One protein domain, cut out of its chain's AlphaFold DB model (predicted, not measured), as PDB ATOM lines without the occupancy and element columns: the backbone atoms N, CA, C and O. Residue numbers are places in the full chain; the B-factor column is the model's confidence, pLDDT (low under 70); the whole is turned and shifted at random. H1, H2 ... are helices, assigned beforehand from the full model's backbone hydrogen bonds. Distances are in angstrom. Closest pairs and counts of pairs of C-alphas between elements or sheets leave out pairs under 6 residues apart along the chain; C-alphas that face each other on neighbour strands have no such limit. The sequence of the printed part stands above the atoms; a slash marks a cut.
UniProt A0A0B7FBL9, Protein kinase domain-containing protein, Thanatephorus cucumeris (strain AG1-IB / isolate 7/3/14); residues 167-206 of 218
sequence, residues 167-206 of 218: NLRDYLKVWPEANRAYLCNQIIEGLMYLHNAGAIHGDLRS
ATOM      1  N   ASN A 167      -9.247   7.593  -5.133       77.62
ATOM      2  CA  ASN A 167      -9.681   8.994  -5.042       77.62
ATOM      3  C   ASN A 167      -9.948   9.307  -3.564       77.62
ATOM      4  O   ASN A 167      -9.966   8.393  -2.740       77.62
ATOM      5  N   LEU A 168     -10.215  10.566  -3.200       78.94
ATOM      6  CA  LEU A 168     -10.519  10.921  -1.805       78.94
ATOM      7  C   LEU A 168     -11.673  10.090  -1.211       78.94
ATOM      8  O   LEU A 168     -11.636   9.715  -0.042       78.94
ATOM      9  N   ARG A 169     -12.704   9.781  -2.006       80.69
ATOM     10  CA  ARG A 169     -13.825   8.956  -1.542       80.69
ATOM     11  C   ARG A 169     -13.365   7.529  -1.255       80.69
ATOM     12  O   ARG A 169     -13.724   6.992  -0.213       80.69
ATOM     13  N   ASP A 170     -12.606   6.922  -2.157       80.31
ATOM     14  CA  ASP A 170     -12.119   5.552  -2.004       80.31
ATOM     15  C   ASP A 170     -11.056   5.452  -0.906       80.31
ATOM     16  O   ASP A 170     -11.088   4.514  -0.115       80.31
ATOM     17  N   TYR A 171     -10.227   6.483  -0.733       81.56
ATOM     18  CA  TYR A 171      -9.343   6.619   0.424       81.56
ATOM     19  C   TYR A 171     -10.092   6.540   1.741       81.56
ATOM     20  O   TYR A 171      -9.746   5.751   2.608       81.56
ATOM     21  N   LEU A 172     -11.139   7.354   1.887       86.75
ATOM     22  CA  LEU A 172     -11.910   7.430   3.122       86.75
ATOM     23  C   LEU A 172     -12.728   6.159   3.381       86.75
ATOM     24  O   LEU A 172     -13.159   5.950   4.510       86.75
ATOM     25  N   LYS A 173     -12.949   5.314   2.364       87.88
ATOM     26  CA  LYS A 173     -13.501   3.965   2.558       87.88
ATOM     27  C   LYS A 173     -12.447   2.997   3.088       87.88
ATOM     28  O   LYS A 173     -12.763   2.207   3.967       87.88
ATOM     29  N   VAL A 174     -11.226   3.047   2.550       88.50
ATOM     30  CA  VAL A 174     -10.121   2.163   2.963       88.50
ATOM     31  C   VAL A 174      -9.589   2.554   4.348       88.50
ATOM     32  O   VAL A 174      -9.293   1.684   5.162       88.50
ATOM     33  N   TRP A 175      -9.527   3.854   4.646       90.44
ATOM     34  CA  TRP A 175      -9.075   4.409   5.924       90.44
ATOM     35  C   TRP A 175     -10.152   5.315   6.543       90.44
ATOM     36  O   TRP A 175     -10.041   6.543   6.483       90.44
ATOM     37  N   PRO A 176     -11.197   4.736   7.160       92.25
ATOM     38  CA  PRO A 176     -12.303   5.507   7.737       92.25
ATOM     39  C   PRO A 176     -11.871   6.434   8.884       92.25
ATOM     40  O   PRO A 176     -12.452   7.512   9.032       92.25
ATOM     41  N   GLU A 177     -10.814   6.053   9.612       93.56
ATOM     42  CA  GLU A 177     -10.203   6.802  10.723       93.56
ATOM     43  C   GLU A 177      -9.233   7.908  10.270       93.56
ATOM     44  O   GLU A 177      -8.589   8.562  11.093       93.56
ATOM     45  N   ALA A 178      -9.074   8.123   8.958       91.25
ATOM     46  CA  ALA A 178      -8.219   9.190   8.459       91.25
ATOM     47  C   ALA A 178      -8.675  10.557   8.998       91.25
ATOM     48  O   ALA A 178      -9.867  10.871   9.039       91.25
ATOM     49  N   ASN A 179      -7.714  11.406   9.371       91.81
ATOM     50  CA  ASN A 179      -8.000  12.735   9.903       91.81
ATOM     51  C   ASN A 179      -8.607  13.637   8.812       91.81
ATOM     52  O   ASN A 179      -7.901  14.253   8.011       91.81
ATOM     53  N   ARG A 180      -9.939  13.725   8.797       91.44
ATOM     54  CA  ARG A 180     -10.701  14.500   7.810       91.44
ATOM     55  C   ARG A 180     -10.413  15.994   7.894       91.44
ATOM     56  O   ARG A 180     -10.334  16.632   6.854       91.44
ATOM     57  N   ALA A 181     -10.202  16.531   9.096       91.94
ATOM     58  CA  ALA A 181      -9.855  17.940   9.272       91.94
ATOM     59  C   ALA A 181      -8.506  18.263   8.613       91.94
ATOM     60  O   ALA A 181      -8.392  19.247   7.887       91.94
ATOM     61  N   TYR A 182      -7.515  17.382   8.776       88.75
ATOM     62  CA  TYR A 182      -6.229  17.507   8.091       88.75
ATOM     63  C   TYR A 182      -6.386  17.443   6.563       88.75
ATOM     64  O   TYR A 182      -5.838  18.281   5.856       88.75
ATOM     65  N   LEU A 183      -7.181  16.506   6.033       86.00
ATOM     66  CA  LEU A 183      -7.457  16.431   4.589       86.00
ATOM     67  C   LEU A 183      -8.163  17.693   4.064       86.00
ATOM     68  O   LEU A 183      -7.815  18.179   2.991       86.00
ATOM     69  N   CYS A 184      -9.116  18.243   4.820       88.81
ATOM     70  CA  CYS A 184      -9.795  19.492   4.478       88.81
ATOM     71  C   CYS A 184      -8.834  20.683   4.440       88.81
ATOM     72  O   CYS A 184      -8.894  21.452   3.486       88.81
ATOM     73  N   ASN A 185      -7.928  20.813   5.413       89.75
ATOM     74  CA  ASN A 185      -6.935  21.891   5.412       89.75
ATOM     75  C   ASN A 185      -6.081  21.865   4.145       89.75
ATOM     76  O   ASN A 185      -5.920  22.886   3.493       89.75
ATOM     77  N   GLN A 186      -5.636  20.684   3.726       85.81
ATOM     78  CA  GLN A 186      -4.842  20.536   2.507       85.81
ATOM     79  C   GLN A 186      -5.605  20.890   1.229       85.81
ATOM     80  O   GLN A 186      -5.043  21.463   0.298       85.81
ATOM     81  N   ILE A 187      -6.897  20.556   1.179       85.12
ATOM     82  CA  ILE A 187      -7.785  20.976   0.089       85.12
ATOM     83  C   ILE A 187      -7.885  22.503   0.060       85.12
ATOM     84  O   ILE A 187      -7.758  23.100  -1.004       85.12
ATOM     85  N   ILE A 188      -8.081  23.133   1.219       89.31
ATOM     86  CA  ILE A 188      -8.187  24.590   1.343       89.31
ATOM     87  C   ILE A 188      -6.878  25.268   0.931       89.31
ATOM     88  O   ILE A 188      -6.923  26.215   0.156       89.31
ATOM     89  N   GLU A 189      -5.727  24.770   1.379       89.88
ATOM     90  CA  GLU A 189      -4.406  25.290   1.006       89.88
ATOM     91  C   GLU A 189      -4.183  25.222  -0.511       89.88
ATOM     92  O   GLU A 189      -3.795  26.215  -1.125       89.88
ATOM     93  N   GLY A 190      -4.521  24.087  -1.136       86.56
ATOM     94  CA  GLY A 190      -4.505  23.953  -2.592       86.56
ATOM     95  C   GLY A 190      -5.417  24.975  -3.276       86.56
ATOM     96  O   GLY A 190      -4.974  25.691  -4.163       86.56
ATOM     97  N   LEU A 191      -6.668  25.108  -2.832       86.56
ATOM     98  CA  LEU A 191      -7.622  26.071  -3.399       86.56
ATOM     99  C   LEU A 191      -7.180  27.526  -3.244       86.56
ATOM    100  O   LEU A 191      -7.321  28.313  -4.178       86.56
ATOM    101  N   MET A 192      -6.637  27.884  -2.083       89.62
ATOM    102  CA  MET A 192      -6.090  29.215  -1.840       89.62
ATOM    103  C   MET A 192      -4.949  29.517  -2.805       89.62
ATOM    104  O   MET A 192      -4.935  30.596  -3.397       89.62
ATOM    105  N   TYR A 193      -4.036  28.562  -3.002       88.88
ATOM    106  CA  TYR A 193      -2.962  28.699  -3.980       88.88
ATOM    107  C   TYR A 193      -3.513  28.933  -5.392       88.88
ATOM    108  O   TYR A 193      -3.105  29.883  -6.058       88.88
ATOM    109  N   LEU A 194      -4.485  28.124  -5.826       85.44
ATOM    110  CA  LEU A 194      -5.096  28.245  -7.154       85.44
ATOM    111  C   LEU A 194      -5.736  29.613  -7.373       85.44
ATOM    112  O   LEU A 194      -5.460  30.269  -8.373       85.44
ATOM    113  N   HIS A 195      -6.541  30.074  -6.416       86.94
ATOM    114  CA  HIS A 195      -7.179  31.383  -6.506       86.94
ATOM    115  C   HIS A 195      -6.153  32.521  -6.516       86.94
ATOM    116  O   HIS A 195      -6.324  33.484  -7.258       86.94
ATOM    117  N   ASN A 196      -5.070  32.403  -5.743       88.56
ATOM    118  CA  ASN A 196      -3.992  33.389  -5.736       88.56
ATOM    119  C   ASN A 196      -3.196  33.402  -7.055       88.56
ATOM    120  O   ASN A 196      -2.697  34.446  -7.461       88.56
ATOM    121  N   ALA A 197      -3.120  32.260  -7.745       85.12
ATOM    122  CA  ALA A 197      -2.573  32.133  -9.096       85.12
ATOM    123  C   ALA A 197      -3.572  32.536 -10.201       85.12
ATOM    124  O   ALA A 197      -3.283  32.380 -11.386       85.12
ATOM    125  N   GLY A 198      -4.760  33.029  -9.837       83.06
ATOM    126  CA  GLY A 198      -5.792  33.432 -10.787       83.06
ATOM    127  C   GLY A 198      -6.481  32.265 -11.501       83.06
ATOM    128  O   GLY A 198      -7.085  32.471 -12.550       83.06
ATOM    129  N   ALA A 199      -6.400  31.045 -10.967       80.56
ATOM    130  CA  ALA A 199      -6.990  29.843 -11.546       80.56
ATOM    131  C   ALA A 199      -8.259  29.410 -10.796       80.56
ATOM    132  O   ALA A 199      -8.277  29.297  -9.569       80.56
ATOM    133  N   ILE A 200      -9.318  29.099 -11.545       76.31
ATOM    134  CA  ILE A 200     -10.556  28.493 -11.047       76.31
ATOM    135  C   ILE A 200     -10.656  27.065 -11.594       76.31
ATOM    136  O   ILE A 200     -10.604  26.840 -12.801       76.31
ATOM    137  N   HIS A 201     -10.855  26.096 -10.701       68.50
ATOM    138  CA  HIS A 201     -10.961  24.672 -11.048       68.50
ATOM    139  C   HIS A 201     -12.290  24.292 -11.734       68.50
ATOM    140  O   HIS A 201     -12.383  23.275 -12.410       68.50
ATOM    141  N   GLY A 202     -13.369  25.045 -11.509       60.16
ATOM    142  CA  GLY A 202     -14.660  24.859 -12.193       60.16
ATOM    143  C   GLY A 202     -15.493  23.629 -11.786       60.16
ATOM    144  O   GLY A 202     -16.717  23.694 -11.866       60.16
ATOM    145  N   ASP A 203     -14.881  22.542 -11.301       62.53
ATOM    146  CA  ASP A 203     -15.579  21.345 -10.798       62.53
ATOM    147  C   ASP A 203     -14.861  20.672  -9.611       62.53
ATOM    148  O   ASP A 203     -14.144  19.689  -9.766       62.53
ATOM    149  N   LEU A 204     -15.047  21.208  -8.401       58.56
ATOM    150  CA  LEU A 204     -14.452  20.663  -7.175       58.56
ATOM    151  C   LEU A 204     -15.256  19.464  -6.662       58.56
ATOM    152  O   LEU A 204     -16.163  19.608  -5.836       58.56
ATOM    153  N   ARG A 205     -14.948  18.261  -7.151       61.56
ATOM    154  CA  ARG A 205     -15.627  17.025  -6.731       61.56
ATOM    155  C   ARG A 205     -14.626  15.907  -6.486       61.56
ATOM    156  O   ARG A 205     -13.641  15.775  -7.196       61.56
ATOM    157  N   SER A 206     -14.917  15.020  -5.525       51.72
ATOM    158  CA  SER A 206     -14.206  13.739  -5.460       51.72
ATOM    159  C   SER A 206     -14.520  12.979  -6.753       51.72
ATOM    160  O   SER A 206     -15.675  12.568  -6.934       51.72
TER     161      SER A 206
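AT A GLANCE: This is residues 167 to 206 of the 218 residues of the protein "Protein kinase domain-containing protein" of Thanatephorus cucumeris (strain AG1-IB / isolate 7/3/14) (UniProt A0A0B7FBL9). The model is an open, flat ring, with the long helix H2 along one side, and the short helix H1 and the tail of residues 201 to 206 along the other. The chain folds back from H1 into H2 through residues 175 to 179, and after H2 it turns back again towards the first printed residue, which leaves the ring nearly closed: the C-alphas of Asn 167 and Ser 206 are 6.6 A apart. The printed part has 40 residues with two named helices, H1 then H2, and no named strand; the class is all helix, with 24 residues in the helices. It is loose, with a radius of gyration of the C-alphas of 12.0 A, and spans 34 by 18 by 8 A.

IN THESE COORDINATES: H1 is residues 168 to 174, from C-alpha 168 at (-10.519, 10.921, -1.805), and measures 10.0 A from first to last C-alpha. H2 is residues 180 to 196, from C-alpha 180 at (-10.701, 14.500, 7.810) to C-alpha 196 at (-3.992, 33.389, -5.736), and measures 24.2 A. Residues 197 to 206 hold no named element.

HOW THE PARTS SIT: H1 and H2 are apart, with no C-alpha of the one within 8 A of the other. A tight link of 5 residues joins them. In both helices every O i to N i+4 pair is within hydrogen-bond range. Residues 173 to 179 stand free, and so do residues 192 to 198, of which 192 to 196 belong to H2.

THE WHOLE: The two C-alphas farthest apart are those of Glu 177 and Gly 198, at 34.5 A. The printed part has no cut. The mean pLDDT of the printed part is 82.7, and residues 201 to 206 are under 70.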